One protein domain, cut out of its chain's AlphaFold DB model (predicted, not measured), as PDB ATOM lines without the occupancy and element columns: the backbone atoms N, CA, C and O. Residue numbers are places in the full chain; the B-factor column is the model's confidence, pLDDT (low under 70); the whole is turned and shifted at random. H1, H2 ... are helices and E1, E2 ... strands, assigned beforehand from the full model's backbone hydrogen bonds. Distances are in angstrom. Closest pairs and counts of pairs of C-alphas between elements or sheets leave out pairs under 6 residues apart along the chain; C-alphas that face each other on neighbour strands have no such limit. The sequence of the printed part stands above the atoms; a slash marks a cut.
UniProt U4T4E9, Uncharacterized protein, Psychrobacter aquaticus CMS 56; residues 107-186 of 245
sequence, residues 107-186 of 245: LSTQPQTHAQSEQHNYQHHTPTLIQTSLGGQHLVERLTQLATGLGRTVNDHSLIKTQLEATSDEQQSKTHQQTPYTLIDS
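AT A GLANCE: This is residues 107 to 186 of the 245 residues of an uncharacterized protein of Psychrobacter aquaticus CMS 56 (UniProt U4T4E9). A long helical hairpin, H2 and H3 side by side, makes the body of a rod. Past its open end a loop bearing the small helix H1 prolongs the rod, while short strand E1 runs near that open end beside the first printed residues. The printed part has 80 residues, with three named helices and one named strand in the order H1, H2, H3, E1; its class is mostly helix. It is loose, with a radius of gyration of the C-alphas of 15.6 A, and spans 53 by 20 by 18 A.

HOW THE PARTS SIT: Residues 107 to 108 pair in parallel with residues 184 to 185 of E1, which is residues 182 to 185. H1, residues 114 to 118, is apart from H2, residues 127 to 149, from H3, residues 157 to 173, and from E1. H2 and H3 touch and form a helical hairpin, with a shallow tilt of 17 degrees, opposite ways. Their closest C-alphas, those of Ser 133 and Ser 168, are 5.7 A apart. H3 and E1 are apart. The closest C-alphas of H2 and E1, those of Leu 129 and Asp 185, are 7.4 A apart. In H1, H2 and H3 every O i to N i+4 pair is within hydrogen-bond range.

IN THESE COORDINATES: H1 begins at C-alpha 114 (140.836, 160.678, 166.504) and is 6.5 A long from first to last C-alpha. H2 measures 32.5 A and ends at C-alpha 149 (152.056, 115.196, 185.891). H3 measures 23.8 A. E1 measures 9.8 A and ends at C-alpha 185 (152.309, 147.972, 175.173).

THE WHOLE: The two C-alphas farthest apart, those of His 114 and Gly 151, are 53.5 A apart. The first and last printed C-alphas are 8.3 A apart. The printed part has no cut, and its three links are short. The mean pLDDT of the printed part is 71.8; residues 114 to 133, 153, 155 and 172 to 177 are under 70.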
ATOM      1  N   LEU A 107     152.109 153.440 178.481       86.31
ATOM      2  CA  LEU A 107     153.018 153.777 177.392       86.31
ATOM      3  C   LEU A 107     152.705 152.830 176.235       86.31
ATOM      4  O   LEU A 107     152.969 151.635 176.339       86.31
ATOM      5  N   SER A 108     152.110 153.349 175.158       82.31
ATOM      6  CA  SER A 108     151.686 152.525 174.026       82.31
ATOM      7  C   SER A 108     152.168 153.074 172.689       82.31
ATOM      8  O   SER A 108     152.142 154.283 172.457       82.31
ATOM      9  N   THR A 109     152.584 152.173 171.795       84.81
ATOM     10  CA  THR A 109     152.853 152.497 170.382       84.81
ATOM     11  C   THR A 109     151.677 152.160 169.463       84.81
ATOM     12  O   THR A 109     151.829 152.198 168.241       84.81
ATOM     13  N   GLN A 110     150.529 151.765 170.016       78.50
ATOM     14  CA  GLN A 110     149.353 151.413 169.228       78.50
ATOM     15  C   GLN A 110     148.755 152.676 168.597       78.50
ATOM     16  O   GLN A 110     148.519 153.662 169.302       78.50
ATOM     17  N   PRO A 111     148.498 152.687 167.278       76.12
ATOM     18  CA  PRO A 111     147.876 153.834 166.640       76.12
ATOM     19  C   PRO A 111     146.437 153.993 167.137       76.12
ATOM     20  O   PRO A 111     145.659 153.041 167.139       76.12
ATOM     21  N   GLN A 112     146.068 155.219 167.501       72.25
ATOM     22  CA  GLN A 112     144.691 155.576 167.827       72.25
ATOM     23  C   GLN A 112     144.119 156.496 166.753       72.25
ATOM     24  O   GLN A 112     144.760 157.447 166.305       72.25
ATOM     25  N   THR A 113     142.880 156.232 166.353       71.50
ATOM     26  CA  THR A 113     142.092 157.178 165.560       71.50
ATOM     27  C   THR A 113     141.648 158.357 166.428       71.50
ATOM     28  O   THR A 113     141.535 158.242 167.650       71.50
ATOM     29  N   HIS A 114     141.338 159.492 165.799       68.81
ATOM     30  CA  HIS A 114     140.836 160.678 166.504       68.81
ATOM     31  C   HIS A 114     139.609 160.359 167.383       68.81
ATOM     32  O   HIS A 114     139.583 160.721 168.554       68.81
ATOM     33  N   ALA A 115     138.665 159.567 166.863       64.88
ATOM     34  CA  ALA A 115     137.475 159.133 167.599       64.88
ATOM     35  C   ALA A 115     137.792 158.245 168.823       64.88
ATOM     36  O   ALA A 115     137.079 158.293 169.822       64.88
ATOM     37  N   GLN A 116     138.866 157.445 168.773       65.25
ATOM     38  CA  GLN A 116     139.323 156.645 169.920       65.25
ATOM     39  C   GLN A 116     140.005 157.516 170.987       65.25
ATOM     40  O   GLN A 116     139.819 157.281 172.181       65.25
ATOM     41  N   SER A 117     140.745 158.550 170.566       65.19
ATOM     42  CA  SER A 117     141.376 159.512 171.479       65.19
ATOM     43  C   SER A 117     140.344 160.317 172.276       65.19
ATOM     44  O   SER A 117     140.554 160.545 173.465       65.19
ATOM     45  N   GLU A 118     139.232 160.727 171.659       57.12
ATOM     46  CA  GLU A 118     138.163 161.496 172.328       57.12
ATOM     47  C   GLU A 118     137.445 160.700 173.424       57.12
ATOM     48  O   GLU A 118     136.921 161.268 174.379       57.12
ATOM     49  N   GLN A 119     137.446 159.374 173.317       59.81
ATOM     50  CA  GLN A 119     136.850 158.491 174.314       59.81
ATOM     51  C   GLN A 119     137.810 158.152 175.468       59.81
ATOM     52  O   GLN A 119     137.468 157.312 176.300       59.81
ATOM     53  N   HIS A 120     139.009 158.760 175.510       56.00
ATOM     54  CA  HIS A 120     140.103 158.388 176.421       56.00
ATOM     55  C   HIS A 120     140.392 156.881 176.401       56.00
ATOM     56  O   HIS A 120     140.735 156.267 177.409       56.00
ATOM     57  N   ASN A 121     140.195 156.273 175.235       59.22
ATOM     58  CA  ASN A 121     140.006 154.844 175.110       59.22
ATOM     59  C   ASN A 121     141.319 154.185 174.693       59.22
ATOM     60  O   ASN A 121     141.466 153.676 173.582       59.22
ATOM     61  N   TYR A 122     142.307 154.258 175.587       58.34
ATOM     62  CA  TYR A 122     143.639 153.676 175.385       58.34
ATOM     63  C   TYR A 122     143.631 152.143 175.394       58.34
ATOM     64  O   TYR A 122     144.633 151.533 175.039       58.34
ATOM     65  N   GLN A 123     142.505 151.533 175.780       53.81
ATOM     66  CA  GLN A 123     142.368 150.091 175.986       53.81
ATOM     67  C   GLN A 123     141.346 149.407 175.073       53.81
ATOM     68  O   GLN A 123     141.371 148.180 174.993       53.81
ATOM     69  N   HIS A 124     140.466 150.127 174.351       50.44
ATOM     70  CA  HIS A 124     139.579 149.434 173.410       50.44
ATOM     71  C   HIS A 124     140.393 148.805 172.290       50.44
ATOM     72  O   HIS A 124     140.763 149.447 171.307       50.44
ATOM     73  N   HIS A 125     140.563 147.499 172.443       53.22
ATOM     74  CA  HIS A 125     141.063 146.587 171.439       53.22
ATOM     75  C   HIS A 125     142.504 146.890 171.057       53.22
ATOM     76  O   HIS A 125     142.798 147.302 169.940       53.22
ATOM     77  N   THR A 126     143.416 146.578 171.968       56.72
ATOM     78  CA  THR A 126     144.764 146.140 171.606       56.72
ATOM     79  C   THR A 126     144.735 144.609 171.511       56.72
ATOM     80  O   THR A 126     144.867 143.938 172.541       56.72
ATOM     81  N   PRO A 127     144.524 144.011 170.315       59.94
ATOM     82  CA  PRO A 127     144.500 142.557 170.154       59.94
ATOM     83  C   PRO A 127     145.749 141.894 170.733       59.94
ATOM     84  O   PRO A 127     145.651 140.802 171.281       59.94
ATOM     85  N   THR A 128     146.892 142.585 170.675       62.81
ATOM     86  CA  THR A 128     148.175 142.130 171.212       62.81
ATOM     87  C   THR A 128     148.102 141.805 172.702       62.81
ATOM     88  O   THR A 128     148.547 140.732 173.099       62.81
ATOM     89  N   LEU A 129     147.494 142.662 173.532       63.81
ATOM     90  CA  LEU A 129     147.405 142.426 174.978       63.81
ATOM     91  C   LEU A 129     146.468 141.266 175.317       63.81
ATOM     92  O   LEU A 129     146.835 140.427 176.129       63.81
ATOM     93  N   ILE A 130     145.315 141.166 174.646       64.75
ATOM     94  CA  ILE A 130     144.363 140.058 174.839       64.75
ATOM     95  C   ILE A 130     144.975 138.728 174.377       64.75
ATOM     96  O   ILE A 130     144.854 137.707 175.046       64.75
ATOM     97  N   GLN A 131     145.666 138.717 173.236       63.97
ATOM     98  CA  GLN A 131     146.346 137.519 172.739       63.97
ATOM     99  C   GLN A 131     147.532 137.126 173.624       63.97
ATOM    100  O   GLN A 131     147.775 135.935 173.822       63.97
ATOM    101  N   THR A 132     148.252 138.102 174.179       67.75
ATOM    102  CA  THR A 132     149.366 137.854 175.102       67.75
ATOM    103  C   THR A 132     148.861 137.359 176.453       67.75
ATOM    104  O   THR A 132     149.426 136.407 176.985       67.75
ATOM    105  N   SER A 133     147.779 137.930 176.991       67.06
ATOM    106  CA  SER A 133     147.184 137.487 178.255       67.06
ATOM    107  C   SER A 133     146.578 136.091 178.121       67.06
ATOM    108  O   SER A 133     146.944 135.211 178.894       67.06
ATOM    109  N   LEU A 134     145.743 135.840 177.105       71.75
ATOM    110  CA  LEU A 134     145.155 134.520 176.848       71.75
ATOM    111  C   LEU A 134     146.233 133.480 176.525       71.75
ATOM    112  O   LEU A 134     146.229 132.384 177.082       71.75
ATOM    113  N   GLY A 135     147.192 133.820 175.659       70.88
ATOM    114  CA  GLY A 135     148.327 132.951 175.348       70.88
ATOM    115  C   GLY A 135     149.159 132.634 176.591       70.88
ATOM    116  O   GLY A 135     149.475 131.473 176.840       70.88
ATOM    117  N   GLY A 136     149.446 133.644 177.417       71.94
ATOM    118  CA  GLY A 136     150.130 133.495 178.698       71.94
ATOM    119  C   GLY A 136     149.367 132.600 179.675       71.94
ATOM    120  O   GLY A 136     149.967 131.703 180.257       71.94
ATOM    121  N   GLN A 137     148.048 132.773 179.799       73.31
ATOM    122  CA  GLN A 137     147.187 131.921 180.626       73.31
ATOM    123  C   GLN A 137     147.246 130.457 180.171       73.31
ATOM    124  O   GLN A 137     147.490 129.568 180.986       73.31
ATOM    125  N   HIS A 138     147.083 130.197 178.870       78.69
ATOM    126  CA  HIS A 138     147.153 128.841 178.321       78.69
ATOM    127  C   HIS A 138     148.531 128.196 178.515       78.69
ATOM    128  O   HIS A 138     148.607 127.003 178.811       78.69
ATOM    129  N   LEU A 139     149.613 128.966 178.362       75.31
ATOM    130  CA  LEU A 139     150.974 128.486 178.601       75.31
ATOM    131  C   LEU A 139     151.195 128.146 180.077       75.31
ATOM    132  O   LEU A 139     151.691 127.063 180.376       75.31
ATOM    133  N   VAL A 140     150.781 129.022 180.995       76.69
ATOM    134  CA  VAL A 140     150.894 128.785 182.442       76.69
ATOM    135  C   VAL A 140     150.092 127.550 182.859       76.69
ATOM    136  O   VAL A 140     150.614 126.703 183.578       76.69
ATOM    137  N   GLU A 141     148.856 127.400 182.380       79.56
ATOM    138  CA  GLU A 141     148.016 126.229 182.658       79.56
ATOM    139  C   GLU A 141     148.680 124.932 182.163       79.56
ATOM    140  O   GLU A 141     148.806 123.968 182.921       79.56
ATOM    141  N   ARG A 142     149.175 124.912 180.917       78.62
ATOM    142  CA  ARG A 142     149.829 123.730 180.335       78.62
ATOM    143  C   ARG A 142     151.115 123.364 181.081       78.62
ATOM    144  O   ARG A 142     151.334 122.191 181.379       78.62
ATOM    145  N   LEU A 143     151.945 124.353 181.423       74.12
ATOM    146  CA  LEU A 143     153.185 124.139 182.175       74.12
ATOM    147  C   LEU A 143     152.910 123.616 183.588       74.12
ATOM    148  O   LEU A 143     153.606 122.708 184.041       74.12
ATOM    149  N   THR A 144     151.870 124.112 184.263       76.56
ATOM    150  CA  THR A 144     151.463 123.584 185.572       76.56
ATOM    151  C   THR A 144     150.955 122.152 185.480       76.56
ATOM    152  O   THR A 144     151.310 121.321 186.321       76.56
ATOM    153  N   GLN A 145     150.150 121.833 184.466       81.50
ATOM    154  CA  GLN A 145     149.667 120.469 184.248       81.50
ATOM    155  C   GLN A 145     150.827 119.505 183.984       81.50
ATOM    156  O   GLN A 145     150.888 118.446 184.611       81.50
ATOM    157  N   LEU A 146     151.787 119.890 183.138       80.06
ATOM    158  CA  LEU A 146     153.000 119.110 182.892       80.06
ATOM    159  C   LEU A 146     153.815 118.915 184.176       80.06
ATOM    160  O   LEU A 146     154.202 117.795 184.501       80.06
ATOM    161  N   ALA A 147     154.044 119.986 184.936       75.25
ATOM    162  CA  ALA A 147     154.785 119.924 186.189       75.25
ATOM    163  C   ALA A 147     154.127 118.978 187.200       75.25
ATOM    164  O   ALA A 147     154.797 118.106 187.754       75.25
ATOM    165  N   THR A 148     152.807 119.096 187.365       79.12
ATOM    166  CA  THR A 148     152.009 118.241 188.250       79.12
ATOM    167  C   THR A 148     152.057 116.782 187.792       79.12
ATOM    168  O   THR A 148     152.265 115.887 188.609       79.12
ATOM    169  N   GLY A 149     151.936 116.532 186.483       76.31
ATOM    170  CA  GLY A 149     152.056 115.196 185.891       76.31
ATOM    171  C   GLY A 149     153.433 114.557 186.097       76.31
ATOM    172  O   GLY A 149     153.534 113.338 186.222       76.31
ATOM    173  N   LEU A 150     154.486 115.371 186.209       76.62
ATOM    174  CA  LEU A 150     155.849 114.946 186.545       76.62
ATOM    175  C   LEU A 150     156.112 114.870 188.062       76.62
ATOM    176  O   LEU A 150     157.256 114.667 188.473       76.62
ATOM    177  N   GLY A 151     155.087 115.049 188.902       75.56
ATOM    178  CA  GLY A 151     155.209 115.034 190.362       75.56
ATOM    179  C   GLY A 151     155.971 116.231 190.938       75.56
ATOM    180  O   GLY A 151     156.457 116.157 192.066       75.56
ATOM    181  N   ARG A 152     156.107 117.322 190.176       74.25
ATOM    182  CA  ARG A 152     156.721 118.573 190.633       74.25
ATOM    183  C   ARG A 152     155.656 119.526 191.156       74.25
ATOM    184  O   ARG A 152     154.569 119.633 190.594       74.25
ATOM    185  N   THR A 153     155.994 120.258 192.209       69.69
ATOM    186  CA  THR A 153     155.133 121.307 192.755       69.69
ATOM    187  C   THR A 153     155.401 122.618 192.025       69.69
ATOM    188  O   THR A 153     156.546 123.063 191.939       69.69
ATOM    189  N   VAL A 154     154.342 123.238 191.507       71.12
ATOM    190  CA  VAL A 154     154.368 124.630 191.050       71.12
ATOM    191  C   VAL A 154     153.698 125.454 192.135       71.12
ATOM    192  O   VAL A 154     152.474 125.424 192.273       71.12
ATOM    193  N   ASN A 155     154.515 126.131 192.936       68.25
ATOM    194  CA  ASN A 155     154.015 127.098 193.903       68.25
ATOM    195  C   ASN A 155     153.348 128.256 193.140       68.25
ATOM    196  O   ASN A 155     153.724 128.565 192.009       68.25
ATOM    197  N   ASP A 156     152.313 128.838 193.740       71.69
ATOM    198  CA  ASP A 156     151.671 130.077 193.286       71.69
ATOM    199  C   ASP A 156     150.943 130.047 191.929       71.69
ATOM    200  O   ASP A 156     150.418 131.069 191.497       71.69
ATOM    201  N   HIS A 157     150.774 128.884 191.281       73.38
ATOM    202  CA  HIS A 157     150.037 128.792 190.007       73.38
ATOM    203  C   HIS A 157     148.640 129.428 190.064       73.38
ATOM    204  O   HIS A 157     148.256 130.151 189.146       73.38
ATOM    205  N   SER A 158     147.876 129.166 191.129       73.38
ATOM    206  CA  SER A 158     146.542 129.751 191.281       73.38
ATOM    207  C   SER A 158     146.597 131.273 191.389       73.38
ATOM    208  O   SER A 158     145.735 131.941 190.834       73.38
ATOM    209  N   LEU A 159     147.616 131.818 192.064       74.94
ATOM    210  CA  LEU A 159     147.772 133.260 192.247       74.94
ATOM    211  C   LEU A 159     148.197 133.931 190.936       74.94
ATOM    212  O   LEU A 159     147.544 134.876 190.496       74.94
ATOM    213  N   ILE A 160     149.180 133.345 190.247       72.75
ATOM    214  CA  ILE A 160     149.626 133.730 188.903       72.75
ATOM    215  C   ILE A 160     148.444 133.753 187.927       72.75
ATOM    216  O   ILE A 160     148.247 134.725 187.197       72.75
ATOM    217  N   LYS A 161     147.637 132.685 187.913       76.19
ATOM    218  CA  LYS A 161     146.468 132.568 187.037       76.19
ATOM    219  C   LYS A 161     145.445 133.661 187.330       76.19
ATOM    220  O   LYS A 161     145.067 134.381 186.413       76.19
ATOM    221  N   THR A 162     145.059 133.834 188.594       78.44
ATOM    222  CA  THR A 162     144.109 134.880 188.995       78.44
ATOM    223  C   THR A 162     144.613 136.279 188.636       78.44
ATOM    224  O   THR A 162     143.831 137.108 188.176       78.44
ATOM    225  N   GLN A 163     145.913 136.554 188.776       75.25
ATOM    226  CA  GLN A 163     146.498 137.845 188.409       75.25
ATOM    227  C   GLN A 163     146.462 138.091 186.887       75.25
ATOM    228  O   GLN A 163     146.145 139.200 186.442       75.25
ATOM    229  N   LEU A 164     146.761 137.065 186.082       75.81
ATOM    230  CA  LEU A 164     146.683 137.130 184.617       75.81
ATOM    231  C   LEU A 164     145.238 137.280 184.122       75.81
ATOM    232  O   LEU A 164     145.000 138.037 183.181       75.81
ATOM    233  N   GLU A 165     144.284 136.594 184.754       77.62
ATOM    234  CA  GLU A 165     142.847 136.727 184.480       77.62
ATOM    235  C   GLU A 165     142.360 138.137 184.824       77.62
ATOM    236  O   GLU A 165     141.807 138.810 183.962       77.62
ATOM    237  N   ALA A 166     142.671 138.647 186.021       77.62
ATOM    238  CA  ALA A 166     142.283 139.993 186.441       77.62
ATOM    239  C   ALA A 166     142.852 141.088 185.523       77.62
ATOM    240  O   ALA A 166     142.150 142.041 185.179       77.62
ATOM    241  N   THR A 167     144.111 140.942 185.092       74.56
ATOM    242  CA  THR A 167     144.730 141.864 184.129       74.56
ATOM    243  C   THR A 167     144.029 141.768 182.774       74.56
ATOM    244  O   THR A 167     143.689 142.790 182.188       74.56
ATOM    245  N   SER A 168     143.764 140.552 182.286       74.12
ATOM    246  CA  SER A 168     143.058 140.335 181.019       74.12
ATOM    247  C   SER A 168     141.650 140.932 181.033       74.12
ATOM    248  O   SER A 168     141.275 141.631 180.094       74.12
ATOM    249  N   ASP A 169     140.891 140.702 182.103       76.19
ATOM    250  CA  ASP A 169     139.529 141.206 182.272       76.19
ATOM    251  C   ASP A 169     139.507 142.731 182.340       76.19
ATOM    252  O   ASP A 169     138.647 143.367 181.725       76.19
ATOM    253  N   GLU A 170     140.461 143.341 183.047       74.75
ATOM    254  CA  GLU A 170     140.596 144.795 183.100       74.75
ATOM    255  C   GLU A 170     140.876 145.382 181.713       74.75
ATOM    256  O   GLU A 170     140.217 146.346 181.329       74.75
ATOM    257  N   GLN A 171     141.779 144.774 180.939       70.69
ATOM    258  CA  GLN A 171     142.094 145.228 179.579       70.69
ATOM    259  C   GLN A 171     140.956 144.965 178.579       70.69
ATOM    260  O   GLN A 171     140.819 145.694 177.601       70.69
ATOM    261  N   GLN A 172     140.134 143.931 178.789       67.88
ATOM    262  CA  GLN A 172     139.038 143.590 177.879       67.88
ATOM    263  C   GLN A 172     137.763 144.397 178.145       67.88
ATOM    264  O   GLN A 172     137.045 144.747 177.207       67.88
ATOM    265  N   SER A 173     137.435 144.626 179.417       66.88
ATOM    266  CA  SER A 173     136.125 145.148 179.823       66.88
ATOM    267  C   SER A 173     136.116 146.641 180.134       66.88
ATOM    268  O   SER A 173     135.033 147.224 180.231       66.88
ATOM    269  N   LYS A 174     137.287 147.269 180.302       66.50
ATOM    270  CA  LYS A 174     137.387 148.670 180.715       66.50
ATOM    271  C   LYS A 174     138.029 149.538 179.642       66.50
ATOM    272  O   LYS A 174     138.851 149.104 178.846       66.50
ATOM    273  N   THR A 175     137.617 150.801 179.642       63.81
ATOM    274  CA  THR A 175     138.185 151.856 178.792       63.81
ATOM    275  C   THR A 175     139.388 152.544 179.441       63.81
ATOM    276  O   THR A 175     140.125 153.256 178.764       63.81
ATOM    277  N   HIS A 176     139.561 152.349 180.751       66.62
ATOM    278  CA  HIS A 176     140.621 152.914 181.576       66.62
ATOM    279  C   HIS A 176     141.087 151.893 182.617       66.62
ATOM    280  O   HIS A 176     140.298 151.129 183.184       66.62
ATOM    281  N   GLN A 177     142.382 151.938 182.907       68.88
ATOM    282  CA  GLN A 177     143.008 151.113 183.920       68.88
ATOM    283  C   GLN A 177     142.672 151.665 185.315       68.88
ATOM    284  O   GLN A 177     142.889 152.841 185.595       68.88
ATOM    285  N   GLN A 178     142.116 150.823 186.182       71.62
ATOM    286  CA  GLN A 178     141.710 151.184 187.546       71.62
ATOM    287  C   GLN A 178     142.748 150.744 188.578       71.62
ATOM    288  O   GLN A 178     142.882 151.357 189.636       71.62
ATOM    289  N   THR A 179     143.495 149.689 188.268       74.44
ATOM    290  CA  THR A 179     144.593 149.212 189.107       74.44
ATOM    291  C   THR A 179     145.856 150.038 188.833       74.44
ATOM    292  O   THR A 179     146.232 150.189 187.671       74.44
ATOM    293  N   PRO A 180     146.569 150.550 189.852       79.44
ATOM    294  CA  PRO A 180     147.738 151.408 189.653       79.44
ATOM    295  C   PRO A 180     148.986 150.589 189.272       79.44
ATOM    296  O   PRO A 180     149.848 150.316 190.107       79.44
ATOM    297  N   TYR A 181     149.096 150.193 188.003       78.44
ATOM    298  CA  TYR A 181     150.324 149.652 187.408       78.44
ATOM    299  C   TYR A 181     150.762 150.475 186.196       78.44
ATOM    300  O   TYR A 181     149.998 151.261 185.635       78.44
ATOM    301  N   THR A 182     152.023 150.304 185.799       85.19
ATOM    302  CA  THR A 182     152.506 150.816 184.515       85.19
ATOM    303  C   THR A 182     152.312 149.743 183.452       85.19
ATOM    304  O   THR A 182     152.812 148.632 183.615       85.19
ATOM    305  N   LEU A 183     151.599 150.069 182.379       82.38
ATOM    306  CA  LEU A 183     151.428 149.222 181.205       82.38
ATOM    307  C   LEU A 183     152.342 149.727 180.089       82.38
ATOM    308  O   LEU A 183     152.239 150.883 179.682       82.38
ATOM    309  N   ILE A 184     153.217 148.858 179.590       86.62
ATOM    310  CA  ILE A 184     154.017 149.111 178.390       86.62
ATOM    311  C   ILE A 184     153.501 148.159 177.319       86.62
ATOM    312  O   ILE A 184     153.623 146.946 177.466       86.62
ATOM    313  N   ASP A 185     152.894 148.719 176.280       81.00
ATOM    314  CA  ASP A 185     152.309 147.972 175.173       81.00
ATOM    315  C   ASP A 185     152.906 148.438 173.846       81.00
ATOM    316  O   ASP A 185     153.100 149.629 173.599       81.00
ATOM    317  N   SER A 186     153.195 147.497 172.961       82.44
ATOM    318  CA  SER A 186     153.691 147.823 171.636       82.44
ATOM    319  C   SER A 186     153.069 146.913 170.594       82.44
ATOM    320  O   SER A 186     152.929 145.708 170.780       82.44
TER     321      SER A 186